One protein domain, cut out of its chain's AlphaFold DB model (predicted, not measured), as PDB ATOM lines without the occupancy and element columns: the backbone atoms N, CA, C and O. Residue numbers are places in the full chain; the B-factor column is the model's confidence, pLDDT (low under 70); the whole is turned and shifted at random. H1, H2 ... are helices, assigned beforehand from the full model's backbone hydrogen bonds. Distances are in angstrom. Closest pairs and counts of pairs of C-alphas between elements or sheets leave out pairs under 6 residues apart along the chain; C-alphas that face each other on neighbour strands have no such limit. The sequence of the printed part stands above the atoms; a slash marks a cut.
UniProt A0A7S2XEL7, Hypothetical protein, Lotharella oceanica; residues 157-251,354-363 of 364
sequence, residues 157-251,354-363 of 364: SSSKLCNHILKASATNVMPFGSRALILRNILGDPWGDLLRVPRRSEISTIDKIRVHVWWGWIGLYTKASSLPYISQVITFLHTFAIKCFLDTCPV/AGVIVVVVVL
ATOM      1  N   SER A 157      14.401 101.510  90.397       92.25
ATOM      2  CA  SER A 157      14.552 102.491  89.320       92.25
ATOM      3  C   SER A 157      15.281 101.902  88.103       92.25
ATOM      4  O   SER A 157      14.795 101.998  86.972       92.25
ATOM      5  N   SER A 158      16.384 101.179  88.312       92.56
ATOM      6  CA  SER A 158      17.143 100.506  87.252       92.56
ATOM      7  C   SER A 158      16.349  99.381  86.589       92.56
ATOM      8  O   SER A 158      16.445  99.196  85.373       92.56
ATOM      9  N   SER A 159      15.506  98.668  87.340       94.25
ATOM     10  CA  SER A 159      14.588  97.665  86.786       94.25
ATOM     11  C   SER A 159      13.531  98.307  85.880       94.25
ATOM     12  O   SER A 159      13.308  97.825  84.759       94.25
ATOM     13  N   LYS A 160      12.910  99.413  86.325       95.31
ATOM     14  CA  LYS A 160      11.973 100.216  85.518       95.31
ATOM     15  C   LYS A 160      12.680 100.707  84.245       95.31
ATOM     16  O   LYS A 160      12.218 100.415  83.136       95.31
ATOM     17  N   LEU A 161      13.844 101.350  84.375       94.88
ATOM     18  CA  LEU A 161      14.635 101.881  83.259       94.88
ATOM     19  C   LEU A 161      15.026 100.796  82.244       94.88
ATOM     20  O   LEU A 161      14.788 100.958  81.046       94.88
ATOM     21  N   CYS A 162      15.559  99.666  82.710       95.56
ATOM     22  CA  CYS A 162      15.925  98.526  81.869       95.56
ATOM     23  C   CYS A 162      14.726  98.044  81.036       95.56
ATOM     24  O   CYS A 162      14.809  97.914  79.809       95.56
ATOM     25  N   ASN A 163      13.572  97.847  81.676       94.69
ATOM     26  CA  ASN A 163      12.356  97.433  80.984       94.69
ATOM     27  C   ASN A 163      11.866  98.488  79.983       94.69
ATOM     28  O   ASN A 163      11.431  98.125  78.884       94.69
ATOM     29  N   HIS A 164      11.968  99.778  80.308       95.25
ATOM     30  CA  HIS A 164      11.640 100.857  79.378       95.25
ATOM     31  C   HIS A 164      12.559 100.868  78.155       95.25
ATOM     32  O   HIS A 164      12.050 100.947  77.040       95.25
ATOM     33  N   ILE A 165      13.872 100.695  78.319       94.62
ATOM     34  CA  ILE A 165      14.830 100.625  77.203       94.62
ATOM     35  C   ILE A 165      14.538  99.411  76.313       94.62
ATOM     36  O   ILE A 165      14.473  99.526  75.083       94.62
ATOM     37  N   LEU A 166      14.271  98.243  76.908       93.38
ATOM     38  CA  LEU A 166      13.915  97.028  76.169       93.38
ATOM     39  C   LEU A 166      12.612  97.185  75.372       93.38
ATOM     40  O   LEU A 166      12.515  96.680  74.249       93.38
ATOM     41  N   LYS A 167      11.614  97.877  75.937       93.06
ATOM     42  CA  LYS A 167      10.330  98.161  75.278       93.06
ATOM     43  C   LYS A 167      10.474  99.229  74.194       93.06
ATOM     44  O   LYS A 167      10.022  99.010  73.074       93.06
ATOM     45  N   ALA A 168      11.134 100.346  74.490       91.50
ATOM     46  CA  ALA A 168      11.307 101.471  73.572       91.50
ATOM     47  C   ALA A 168      12.134 101.087  72.340       91.50
ATOM     48  O   ALA A 168      11.858 101.528  71.226       91.50
ATOM     49  N   SER A 169      13.126 100.218  72.527       84.12
ATOM     50  CA  SER A 169      13.941  99.707  71.431       84.12
ATOM     51  C   SER A 169      13.269  98.563  70.657       84.12
ATOM     52  O   SER A 169      13.785  98.160  69.611       84.12
ATOM     53  N   ALA A 170      12.136  98.013  71.116       88.25
ATOM     54  CA  ALA A 170      11.490  96.866  70.486       88.25
ATOM     55  C   ALA A 170      11.053  97.160  69.042       88.25
ATOM     56  O   ALA A 170      10.467  98.190  68.724       88.25
ATOM     57  N   THR A 171      11.323  96.212  68.144       84.88
ATOM     58  CA  THR A 171      10.892  96.278  66.741       84.88
ATOM     59  C   THR A 171      10.196  94.983  66.343       84.88
ATOM     60  O   THR A 171      10.317  93.964  67.019       84.88
ATOM     61  N   ASN A 172       9.516  94.971  65.195       79.12
ATOM     62  CA  ASN A 172       8.878  93.748  64.683       79.12
ATOM     63  C   ASN A 172       9.875  92.593  64.468       79.12
ATOM     64  O   ASN A 172       9.526  91.419  64.623       79.12
ATOM     65  N   VAL A 173      11.119  92.929  64.114       77.38
ATOM     66  CA  VAL A 173      12.207  91.964  63.893       77.38
ATOM     67  C   VAL A 173      12.797  91.492  65.224       77.38
ATOM     68  O   VAL A 173      13.083  90.308  65.386       77.38
ATOM     69  N   MET A 174      12.930  92.405  66.186       82.38
ATOM     70  CA  MET A 174      13.503  92.176  67.511       82.38
ATOM     71  C   MET A 174      12.507  92.645  68.585       82.38
ATOM     72  O   MET A 174      12.640  93.758  69.108       82.38
ATOM     73  N   PRO A 175      11.476  91.830  68.875       90.12
ATOM     74  CA  PRO A 175      10.452  92.168  69.854       90.12
ATOM     75  C   PRO A 175      11.019  92.091  71.273       90.12
ATOM     76  O   PRO A 175      12.069  91.486  71.508       90.12
ATOM     77  N   PHE A 176      10.280  92.660  72.223       92.56
ATOM     78  CA  PHE A 176      10.647  92.709  73.638       92.56
ATOM     79  C   PHE A 176      11.114  91.350  74.189       92.56
ATOM     80  O   PHE A 176      12.210  91.263  74.737       92.56
ATOM     81  N   GLY A 177      10.364  90.267  73.950       92.06
ATOM     82  CA  GLY A 177      10.724  88.926  74.434       92.06
ATOM     83  C   GLY A 177      12.069  88.416  73.906       92.06
ATOM     84  O   GLY A 177      12.841  87.802  74.640       92.06
ATOM     85  N   SER A 178      12.405  88.717  72.649       90.75
ATOM     86  CA  SER A 178      13.703  88.347  72.072       90.75
ATOM     87  C   SER A 178      14.848  89.144  72.709       90.75
ATOM     88  O   SER A 178      15.895  88.576  73.016       90.75
ATOM     89  N   ARG A 179      14.636  90.442  72.963       91.06
ATOM     90  CA  ARG A 179      15.620  91.330  73.606       91.06
ATOM     91  C   ARG A 179      15.872  90.944  75.058       91.06
ATOM     92  O   ARG A 179      17.025  90.770  75.434       91.06
ATOM     93  N   ALA A 180      14.805  90.713  75.822       94.94
ATOM     94  CA  ALA A 180      14.873  90.208  77.190       94.94
ATOM     95  C   ALA A 180      15.676  88.898  77.260       94.94
ATOM     96  O   ALA A 180      16.569  88.750  78.092       94.94
ATOM     97  N   LEU A 181      15.436  87.969  76.325       93.88
ATOM     98  CA  LEU A 181      16.182  86.712  76.278       93.88
ATOM     99  C   LEU A 181      17.664  86.914  75.935       93.88
ATOM    100  O   LEU A 181      18.516  86.227  76.495       93.88
ATOM    101  N   ILE A 182      17.989  87.818  75.007       91.06
ATOM    102  CA  ILE A 182      19.382  88.147  74.669       91.06
ATOM    103  C   ILE A 182      20.085  88.760  75.879       91.06
ATOM    104  O   ILE A 182      21.167  88.293  76.227       91.06
ATOM    105  N   LEU A 183      19.453  89.726  76.547       92.88
ATOM    106  CA  LEU A 183      19.984  90.361  77.749       92.88
ATOM    107  C   LEU A 183      20.291  89.320  78.835       92.88
ATOM    108  O   LEU A 183      21.411  89.283  79.337       92.88
ATOM    109  N   ARG A 184      19.356  88.400  79.118       94.06
ATOM    110  CA  ARG A 184      19.577  87.308  80.087       94.06
ATOM    111  C   ARG A 184      20.683  86.341  79.671       94.06
ATOM    112  O   ARG A 184      21.409  85.855  80.527       94.06
ATOM    113  N   ASN A 185      20.861  86.068  78.376       90.62
ATOM    114  CA  ASN A 185      21.981  85.237  77.919       90.62
ATOM    115  C   ASN A 185      23.342  85.935  78.095       90.62
ATOM    116  O   ASN A 185      24.348  85.246  78.229       90.62
ATOM    117  N   ILE A 186      23.381  87.271  78.044       89.06
ATOM    118  CA  ILE A 186      24.615  88.060  78.178       89.06
ATOM    119  C   ILE A 186      24.952  88.299  79.653       89.06
ATOM    120  O   ILE A 186      26.080  88.041  80.061       89.06
ATOM    121  N   LEU A 187      23.988  88.772  80.446       89.62
ATOM    122  CA  LEU A 187      24.186  89.102  81.862       89.62
ATOM    123  C   LEU A 187      24.088  87.880  82.786       89.62
ATOM    124  O   LEU A 187      24.667  87.866  83.868       89.62
ATOM    125  N   GLY A 188      23.369  86.842  82.359       91.81
ATOM    126  CA  GLY A 188      23.039  85.681  83.178       91.81
ATOM    127  C   GLY A 188      21.715  85.835  83.929       91.81
ATOM    128  O   GLY A 188      21.168  86.927  84.092       91.81
ATOM    129  N   ASP A 189      21.197  84.701  84.399       94.00
ATOM    130  CA  ASP A 189      19.912  84.642  85.098       94.00
ATOM    131  C   ASP A 189      19.862  85.422  86.422       94.00
ATOM    132  O   ASP A 189      18.850  86.087  86.634       94.00
ATOM    133  N   PRO A 190      20.908  85.428  87.282       93.50
ATOM    134  CA  PRO A 190      20.866  86.193  88.531       93.50
ATOM    135  C   PRO A 190      20.643  87.693  88.300       93.50
ATOM    136  O   PRO A 190      19.776  88.292  88.926       93.50
ATOM    137  N   TRP A 191      21.362  88.284  87.345       92.75
ATOM    138  CA  TRP A 191      21.205  89.695  86.981       92.75
ATOM    139  C   TRP A 191      19.874  89.972  86.285       92.75
ATOM    140  O   TRP A 191      19.256  91.004  86.525       92.75
ATOM    141  N   GLY A 192      19.405  89.041  85.449       94.62
ATOM    142  CA  GLY A 192      18.083  89.140  84.839       94.62
ATOM    143  C   GLY A 192      16.953  89.134  85.869       94.62
ATOM    144  O   GLY A 192      15.978  89.853  85.693       94.62
ATOM    145  N   ASP A 193      17.084  88.342  86.934       95.12
ATOM    146  CA  ASP A 193      16.111  88.305  88.026       95.12
ATOM    147  C   ASP A 193      16.150  89.595  88.856       95.12
ATOM    148  O   ASP A 193      15.091  90.149  89.140       95.12
ATOM    149  N   LEU A 194      17.347  90.113  89.169       93.38
ATOM    150  CA  LEU A 194      17.509  91.397  89.864       93.38
ATOM    151  C   LEU A 194      16.893  92.565  89.080       93.38
ATOM    152  O   LEU A 194      16.206  93.388  89.664       93.38
ATOM    153  N   LEU A 195      17.065  92.591  87.754       95.12
ATOM    154  CA  LEU A 195      16.485  93.609  86.864       95.12
ATOM    155  C   LEU A 195      15.010  93.353  86.500       95.12
ATOM    156  O   LEU A 195      14.460  94.037  85.632       95.12
ATOM    157  N   ARG A 196      14.378  92.327  87.091       95.31
ATOM    158  CA  ARG A 196      12.995  91.903  86.804       95.31
ATOM    159  C   ARG A 196      12.727  91.695  85.303       95.31
ATOM    160  O   ARG A 196      11.665  92.024  84.781       95.31
ATOM    161  N   VAL A 197      13.707  91.152  84.582       95.56
ATOM    162  CA  VAL A 197      13.598  90.836  83.153       95.56
ATOM    163  C   VAL A 197      12.915  89.472  82.999       95.56
ATOM    164  O   VAL A 197      13.370  88.512  83.630       95.56
ATOM    165  N   PRO A 198      11.897  89.326  82.124       94.69
ATOM    166  CA  PRO A 198      11.128  88.089  81.996       94.69
ATOM    167  C   PRO A 198      11.994  86.845  81.810       94.69
ATOM    168  O   PRO A 198      12.949  86.831  81.020       94.69
ATOM    169  N   ARG A 199      11.648  85.765  82.514       94.00
ATOM    170  CA  ARG A 199      12.397  84.507  82.424       94.00
ATOM    171  C   ARG A 199      12.129  83.807  81.101       94.00
ATOM    172  O   ARG A 199      11.103  83.982  80.444       94.00
ATOM    173  N   ARG A 200      13.031  82.897  80.720       89.12
ATOM    174  CA  ARG A 200      12.860  82.079  79.507       89.12
ATOM    175  C   ARG A 200      11.525  81.321  79.499       89.12
ATOM    176  O   ARG A 200      10.980  81.113  78.422       89.12
ATOM    177  N   SER A 201      10.994  80.889  80.639       87.88
ATOM    178  CA  SER A 201       9.680  80.228  80.722       87.88
ATOM    179  C   SER A 201       8.535  81.120  80.243       87.88
ATOM    180  O   SER A 201       7.649  80.624  79.555       87.88
ATOM    181  N   GLU A 202       8.599  82.413  80.546       89.00
ATOM    182  CA  GLU A 202       7.560  83.413  80.262       89.00
ATOM    183  C   GLU A 202       7.619  83.928  78.817       89.00
ATOM    184  O   GLU A 202       6.638  84.427  78.276       89.00
ATOM    185  N   ILE A 203       8.770  83.782  78.157       90.81
ATOM    186  CA  ILE A 203       8.976  84.255  76.787       90.81
ATOM    187  C   ILE A 203       8.342  83.292  75.772       90.81
ATOM    188  O   ILE A 203       8.413  82.063  75.906       90.81
ATOM    189  N   SER A 204       7.767  83.845  74.700       91.69
ATOM    190  CA  SER A 204       7.105  83.066  73.652       91.69
ATOM    191  C   SER A 204       8.058  82.080  72.954       91.69
ATOM    192  O   SER A 204       9.260  82.317  72.798       91.69
ATOM    193  N   THR A 205       7.524  80.952  72.476       92.69
ATOM    194  CA  THR A 205       8.308  79.965  71.709       92.69
ATOM    195  C   THR A 205       8.886  80.562  70.426       92.69
ATOM    196  O   THR A 205      10.003  80.224  70.036       92.69
ATOM    197  N   ILE A 206       8.162  81.488  69.792       87.12
ATOM    198  CA  ILE A 206       8.608  82.167  68.571       87.12
ATOM    199  C   ILE A 206       9.841  83.027  68.858       87.12
ATOM    200  O   ILE A 206      10.811  82.956  68.105       87.12
ATOM    201  N   ASP A 207       9.851  83.782  69.956       83.94
ATOM    202  CA  ASP A 207      11.000  84.611  70.340       83.94
ATOM    203  C   ASP A 207      12.234  83.767  70.659       83.94
ATOM    204  O   ASP A 207      13.343  84.088  70.229       83.94
ATOM    205  N   LYS A 208      12.045  82.621  71.322       88.31
ATOM    206  CA  LYS A 208      13.131  81.654  71.546       88.31
ATOM    207  C   LYS A 208      13.727  81.183  70.223       88.31
ATOM    208  O   LYS A 208      14.946  81.193  70.065       88.31
ATOM    209  N   ILE A 209      12.880  80.799  69.263       87.62
ATOM    210  CA  ILE A 209      13.324  80.366  67.931       87.62
ATOM    211  C   ILE A 209      14.075  81.500  67.226       87.62
ATOM    212  O   ILE A 209      15.158  81.255  66.700       87.62
ATOM    213  N   ARG A 210      13.557  82.735  67.253       84.31
ATOM    214  CA  ARG A 210      14.219  83.909  66.655       84.31
ATOM    215  C   ARG A 210      15.623  84.104  67.215       84.31
ATOM    216  O   ARG A 210      16.571  84.215  66.441       84.31
ATOM    217  N   VAL A 211      15.771  84.068  68.538       86.69
ATOM    218  CA  VAL A 211      17.071  84.205  69.206       86.69
ATOM    219  C   VAL A 211      18.008  83.047  68.849       86.69
ATOM    220  O   VAL A 211      19.168  83.286  68.528       86.69
ATOM    221  N   HIS A 212      17.529  81.800  68.817       88.31
ATOM    222  CA  HIS A 212      18.350  80.655  68.404       88.31
ATOM    223  C   HIS A 212      18.808  80.736  66.943       88.31
ATOM    224  O   HIS A 212      19.971  80.453  66.652       88.31
ATOM    225  N   VAL A 213      17.925  81.146  66.031       86.19
ATOM    226  CA  VAL A 213      18.262  81.365  64.617       86.19
ATOM    227  C   VAL A 213      19.297  82.478  64.489       86.19
ATOM    228  O   VAL A 213      20.282  82.314  63.771       86.19
ATOM    229  N   TRP A 214      19.117  83.577  65.221       84.94
ATOM    230  CA  TRP A 214      20.050  84.699  65.231       84.94
ATOM    231  C   TRP A 214      21.440  84.296  65.746       84.94
ATOM    232  O   TRP A 214      22.435  84.544  65.066       84.94
ATOM    233  N   TRP A 215      21.525  83.575  66.869       85.19
ATOM    234  CA  TRP A 215      22.792  83.032  67.378       85.19
ATOM    235  C   TRP A 215      23.442  82.042  66.409       85.19
ATOM    236  O   TRP A 215      24.657  82.081  66.208       85.19
ATOM    237  N   GLY A 216      22.647  81.173  65.780       87.06
ATOM    238  CA  GLY A 216      23.127  80.261  64.744       87.06
ATOM    239  C   GLY A 216      23.712  81.014  63.550       87.06
ATOM    240  O   GLY A 216      24.764  80.635  63.032       87.06
ATOM    241  N   TRP A 217      23.079  82.119  63.155       85.25
ATOM    242  CA  TRP A 217      23.550  82.972  62.072       85.25
ATOM    243  C   TRP A 217      24.835  83.720  62.432       85.25
ATOM    244  O   TRP A 217      25.764  83.722  61.628       85.25
ATOM    245  N   ILE A 218      24.950  84.265  63.648       82.81
ATOM    246  CA  ILE A 218      26.200  84.862  64.147       82.81
ATOM    247  C   ILE A 218      27.320  83.824  64.172       82.81
ATOM    248  O   ILE A 218      28.401  84.079  63.652       82.81
ATOM    249  N   GLY A 219      27.070  82.633  64.721       83.56
ATOM    250  CA  GLY A 219      28.063  81.559  64.764       83.56
ATOM    251  C   GLY A 219      28.500  81.088  63.372       83.56
ATOM    252  O   GLY A 219      29.663  80.738  63.163       83.56
ATOM    253  N   LEU A 220      27.584  81.096  62.400       84.06
ATOM    254  CA  LEU A 220      27.906  80.817  61.003       84.06
ATOM    255  C   LEU A 220      28.723  81.955  60.380       84.06
ATOM    256  O   LEU A 220      29.725  81.684  59.723       84.06
ATOM    257  N   TYR A 221      28.322  83.208  60.608       79.69
ATOM    258  CA  TYR A 221      29.002  84.406  60.120       79.69
ATOM    259  C   TYR A 221      30.448  84.453  60.608       79.69
ATOM    260  O   TYR A 221      31.367  84.615  59.811       79.69
ATOM    261  N   THR A 222      30.671  84.255  61.906       77.69
ATOM    262  CA  THR A 222      32.003  84.332  62.514       77.69
ATOM    263  C   THR A 222      32.915  83.248  61.955       77.69
ATOM    264  O   THR A 222      34.021  83.550  61.505       77.69
ATOM    265  N   LYS A 223      32.423  82.008  61.825       79.75
ATOM    266  CA  LYS A 223      33.162  80.924  61.157       79.75
ATOM    267  C   LYS A 223      33.436  81.225  59.686       79.75
ATOM    268  O   LYS A 223      34.563  81.050  59.233       79.75
ATOM    269  N   ALA A 224      32.446  81.692  58.934       79.75
ATOM    270  CA  ALA A 224      32.587  81.948  57.505       79.75
ATOM    271  C   ALA A 224      33.465  83.174  57.196       79.75
ATOM    272  O   ALA A 224      34.153  83.191  56.178       79.75
ATOM    273  N   SER A 225      33.515  84.160  58.094       71.12
ATOM    274  CA  SER A 225      34.382  85.339  57.979       71.12
ATOM    275  C   SER A 225      35.878  85.006  58.057       71.12
ATOM    276  O   SER A 225      36.701  85.787  57.581       71.12
ATOM    277  N   SER A 226      36.235  83.819  58.566       72.06
ATOM    278  CA  SER A 226      37.608  83.301  58.525       72.06
ATOM    279  C   SER A 226      38.063  82.882  57.118       72.06
ATOM    280  O   SER A 226      39.260  82.746  56.870       72.06
ATOM    281  N   LEU A 227      37.127  82.720  56.172       80.56
ATOM    282  CA  LEU A 227      37.415  82.401  54.776       80.56
ATOM    283  C   LEU A 227      37.445  83.701  53.949       80.56
ATOM    284  O   LEU A 227      36.398  84.325  53.754       80.56
ATOM    285  N   PRO A 228      38.605  84.116  53.406       75.62
ATOM    286  CA  PRO A 228      38.799  85.465  52.861       75.62
ATOM    287  C   PRO A 228      37.857  85.815  51.697       75.62
ATOM    288  O   PRO A 228      37.424  86.958  51.581       75.62
ATOM    289  N   TYR A 229      37.485  84.836  50.867       78.19
ATOM    290  CA  TYR A 229      36.564  85.045  49.741       78.19
ATOM    291  C   TYR A 229      35.090  85.095  50.158       78.19
ATOM    292  O   TYR A 229      34.307  85.851  49.588       78.19
ATOM    293  N   ILE A 230      34.707  84.314  51.168       75.62
ATOM    294  CA  ILE A 230      33.325  84.268  51.656       75.62
ATOM    295  C   ILE A 230      33.038  85.500  52.527       75.62
ATOM    296  O   ILE A 230      31.942  86.055  52.480       75.62
ATOM    297  N   SER A 231      34.055  85.988  53.243       71.56
ATOM    298  CA  SER A 231      33.977  87.170  54.096       71.56
ATOM    299  C   SER A 231      33.456  88.410  53.361       71.56
ATOM    300  O   SER A 231      32.591  89.098  53.891       71.56
ATOM    301  N   GLN A 232      33.872  88.671  52.114       76.88
ATOM    302  CA  GLN A 232      33.388  89.843  51.368       76.88
ATOM    303  C   GLN A 232      31.898  89.754  51.014       76.88
ATOM    304  O   GLN A 232      31.161  90.722  51.197       76.88
ATOM    305  N   VAL A 233      31.442  88.586  50.552       79.00
ATOM    306  CA  VAL A 233      30.036  88.364  50.181       79.00
ATOM    307  C   VAL A 233      29.143  88.417  51.414       79.00
ATOM    308  O   VAL A 233      28.106  89.074  51.400       79.00
ATOM    309  N   ILE A 234      29.559  87.776  52.507       72.69
ATOM    310  CA  ILE A 234      28.794  87.792  53.751       72.69
ATOM    311  C   ILE A 234      28.802  89.192  54.373       72.69
ATOM    312  O   ILE A 234      27.751  89.650  54.806       72.69
ATOM    313  N   THR A 235      29.928  89.910  54.366       71.62
ATOM    314  CA  THR A 235      29.980  91.300  54.848       71.62
ATOM    315  C   THR A 235      29.045  92.193  54.036       71.62
ATOM    316  O   THR A 235      28.330  93.012  54.611       71.62
ATOM    317  N   PHE A 236      28.989  92.015  52.712       78.88
ATOM    318  CA  PHE A 236      28.040  92.725  51.854       78.88
ATOM    319  C   PHE A 236      26.585  92.397  52.213       78.88
ATOM    320  O   PHE A 236      25.799  93.314  52.432       78.88
ATOM    321  N   LEU A 237      26.234  91.113  52.350       75.44
ATOM    322  CA  LEU A 237      24.882  90.688  52.732       75.44
ATOM    323  C   LEU A 237      24.493  91.175  54.133       75.44
ATOM    324  O   LEU A 237      23.364  91.604  54.340       75.44
ATOM    325  N   HIS A 238      25.428  91.161  55.080       73.06
ATOM    326  CA  HIS A 238      25.229  91.640  56.444       73.06
ATOM    327  C   HIS A 238      25.047  93.161  56.481       73.06
ATOM    328  O   HIS A 238      24.122  93.657  57.114       73.06
ATOM    329  N   THR A 239      25.871  93.913  55.744       71.94
ATOM    330  CA  THR A 239      25.747  95.375  55.620       71.94
ATOM    331  C   THR A 239      24.449  95.754  54.916       71.94
ATOM    332  O   THR A 239      23.792  96.710  55.314       71.94
ATOM    333  N   PHE A 240      24.044  94.985  53.905       75.25
ATOM    334  CA  PHE A 240      22.762  95.150  53.231       75.25
ATOM    335  C   PHE A 240      21.593  94.859  54.178       75.25
ATOM    336  O   PHE A 240      20.682  95.671  54.266       75.25
ATOM    337  N   ALA A 241      21.645  93.773  54.952       70.50
ATOM    338  CA  ALA A 241      20.620  93.440  55.941       70.50
ATOM    339  C   ALA A 241      20.522  94.494  57.055       70.50
ATOM    340  O   ALA A 241      19.417  94.908  57.398       70.50
ATOM    341  N   ILE A 242      21.658  94.982  57.571       69.69
ATOM    342  CA  ILE A 242      21.701  96.091  58.534       69.69
ATOM    343  C   ILE A 242      21.120  97.352  57.908       69.69
ATOM    344  O   ILE A 242      20.291  98.004  58.526       69.69
ATOM    345  N   LYS A 243      21.517  97.702  56.684       69.56
ATOM    346  CA  LYS A 243      20.988  98.879  55.995       69.56
ATOM    347  C   LYS A 243      19.475  98.765  55.812       69.56
ATOM    348  O   LYS A 243      18.765  99.696  56.160       69.56
ATOM    349  N   CYS A 244      18.976  97.615  55.365       63.94
ATOM    350  CA  CYS A 244      17.542  97.356  55.275       63.94
ATOM    351  C   CYS A 244      16.848  97.478  56.637       63.94
ATOM    352  O   CYS A 244      15.757  98.036  56.692       63.94
ATOM    353  N   PHE A 245      17.473  97.007  57.722       61.53
ATOM    354  CA  PHE A 245      16.965  97.129  59.093       61.53
ATOM    355  C   PHE A 245      16.924  98.586  59.581       61.53
ATOM    356  O   PHE A 245      15.905  99.029  60.110       61.53
ATOM    357  N   LEU A 246      17.991  99.356  59.361       62.53
ATOM    358  CA  LEU A 246      18.061 100.779  59.712       62.53
ATOM    359  C   LEU A 246      17.068 101.603  58.879       62.53
ATOM    360  O   LEU A 246      16.353 102.438  59.424       62.53
ATOM    361  N   ASP A 247      16.940 101.306  57.584       61.84
ATOM    362  CA  ASP A 247      16.009 101.979  56.672       61.84
ATOM    363  C   ASP A 247      14.535 101.616  56.951       61.84
ATOM    364  O   ASP A 247      13.633 102.345  56.528       61.84
ATOM    365  N   THR A 248      14.258 100.519  57.664       56.31
ATOM    366  CA  THR A 248      12.900 100.156  58.117       56.31
ATOM    367  C   THR A 248      12.596 100.579  59.548       56.31
ATOM    368  O   THR A 248      11.425 100.568  59.916       56.31
ATOM    369  N   CYS A 249      13.584 101.014  60.336       49.19
ATOM    370  CA  CYS A 249      13.351 101.578  61.664       49.19
ATOM    371  C   CYS A 249      12.957 103.063  61.553       49.19
ATOM    372  O   CYS A 249      13.818 103.905  61.289       49.19
ATOM    373  N   PRO A 250      11.683 103.437  61.786       54.66
ATOM    374  CA  PRO A 250      11.259 104.839  61.739       54.66
ATOM    375  C   PRO A 250      11.921 105.696  62.831       54.66
ATOM    376  O   PRO A 250      12.092 106.893  62.631       54.66
ATOM    377  N   VAL A 251      12.370 105.086  63.935       51.00
ATOM    378  CA  VAL A 251      13.000 105.767  65.083       51.00
ATOM    379  C   VAL A 251      14.335 106.439  64.721       51.00
ATOM    380  O   VAL A 251      14.685 107.453  65.309       51.00
ATOM    381  N   ALA A 354      30.520 101.366  63.472       32.16
ATOM    382  CA  ALA A 354      29.232 102.049  63.598       32.16
ATOM    383  C   ALA A 354      28.072 101.064  63.834       32.16
ATOM    384  O   ALA A 354      27.205 101.332  64.658       32.16
ATOM    385  N   GLY A 355      28.079  99.896  63.183       33.56
ATOM    386  CA  GLY A 355      27.086  98.842  63.420       33.56
ATOM    387  C   GLY A 355      27.154  98.252  64.831       33.56
ATOM    388  O   GLY A 355      26.117  98.037  65.448       33.56
ATOM    389  N   VAL A 356      28.356  98.039  65.375       40.16
ATOM    390  CA  VAL A 356      28.539  97.554  66.754       40.16
ATOM    391  C   VAL A 356      28.198  98.636  67.778       40.16
ATOM    392  O   VAL A 356      27.556  98.325  68.771       40.16
ATOM    393  N   ILE A 357      28.543  99.902  67.524       36.53
ATOM    394  CA  ILE A 357      28.179 101.029  68.396       36.53
ATOM    395  C   ILE A 357      26.661 101.212  68.427       36.53
ATOM    396  O   ILE A 357      26.104 101.351  69.504       36.53
ATOM    397  N   VAL A 358      25.969 101.121  67.287       34.25
ATOM    398  CA  VAL A 358      24.497 101.164  67.255       34.25
ATOM    399  C   VAL A 358      23.893  99.958  67.977       34.25
ATOM    400  O   VAL A 358      22.900 100.116  68.666       34.25
ATOM    401  N   VAL A 359      24.488  98.766  67.884       41.28
ATOM    402  CA  VAL A 359      24.009  97.589  68.631       41.28
ATOM    403  C   VAL A 359      24.244  97.740  70.136       41.28
ATOM    404  O   VAL A 359      23.362  97.386  70.900       41.28
ATOM    405  N   VAL A 360      25.372  98.303  70.572       38.94
ATOM    406  CA  VAL A 360      25.656  98.548  71.996       38.94
ATOM    407  C   VAL A 360      24.784  99.677  72.550       38.94
ATOM    408  O   VAL A 360      24.228  99.513  73.618       38.94
ATOM    409  N   VAL A 361      24.576 100.769  71.811       35.62
ATOM    410  CA  VAL A 361      23.726 101.914  72.212       35.62
ATOM    411  C   VAL A 361      22.221 101.608  72.103       35.62
ATOM    412  O   VAL A 361      21.393 102.367  72.581       35.62
ATOM    413  N   VAL A 362      21.840 100.512  71.441       35.12
ATOM    414  CA  VAL A 362      20.452 100.007  71.401       35.12
ATOM    415  C   VAL A 362      20.236  98.863  72.409       35.12
ATOM    416  O   VAL A 362      19.102  98.411  72.592       35.12
ATOM    417  N   LEU A 363      21.310  98.359  73.027       36.22
ATOM    418  CA  LEU A 363      21.279  97.307  74.052       36.22
ATOM    419  C   LEU A 363      21.600  97.831  75.463       36.22
ATOM    420  O   LEU A 363      21.172  97.198  76.424       36.22
TER     421      LEU A 363
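What this domain is: This is residues 157 to 251 and 354 to 363 of the 364 residues of the protein "Hypothetical protein" of Lotharella oceanica (UniProt A0A7S2XEL7). Two long helices, H4 and H5, make an open V that meets by their link; where H4 begins, H2 crosses it and joins on a small head of H1, H2 and H3. The short helix H6 lies near H5 and touches no helix. The printed part has 105 residues with six named helices, H1 to H6 in chain order, and no named strand: all helix. It is only just compact, close to loose, with a radius of gyration of the C-alphas of 15.2 A, and elongated, spanning 47 by 28 by 23 A.

How they stand to each other: Start at H4, residues 205 to 225, which forms a helical hairpin with H5, residues 228 to 248, opposite ways at a steep tilt of 38 degrees, only just past shallow. They touch with residues 221 to 225 and 230 to 234 alone, the closest C-alphas being those of Ser 225 and Ser 231, 4.3 A apart. Look next at H2, residues 176 to 187, the hub, touching 3 helices. Its residues 177 to 182 alone touch residues 207 to 211 of H4, at a steep tilt of 55 degrees; the closest C-alphas, of Ser 178 and Asp 207, are 4.9 A apart. H1, residues 157 to 168, touches H2 at a steep tilt of 51 degrees with residues 166 to 167 alone, closest at C-alphas 167 and 176, 5.7 A. H3, residues 189 to 194, and H2 touch only at the corner, and only just, with 3 pairs of C-alphas within 8 A, closest Arg 184 and Gly 192 at 5.3 A. H6, residues 354 to 361, is close to but not clearly touching H5, the closest C-alphas, of Ile 242 and Gly 355, being 7.8 A apart. Helix packing is mostly crossed, with 0 of 3 pairs at a shallow tilt. Each O i to N i+4 pair is within hydrogen-bond range in H1, H2, H3, H4 and H6, and 15 of 17 are in H5.

Where its parts are: Find C-alpha 205 at (8.308, 79.965, 71.709); H4 runs 30.0 A to C-alpha 225. H5 runs 30.2 A to C-alpha 248 at (12.900, 100.156, 58.117).

The domain as a whole: Ser 157 and Tyr 229 have the C-alphas farthest apart, 48.5 A. Residues 252 to 353 are cut out, with 16.7 A between C-alphas 251 and 354; no link printed whole is long. The pLDDT is under 70 in residues 242 to 251 and 354 to 363.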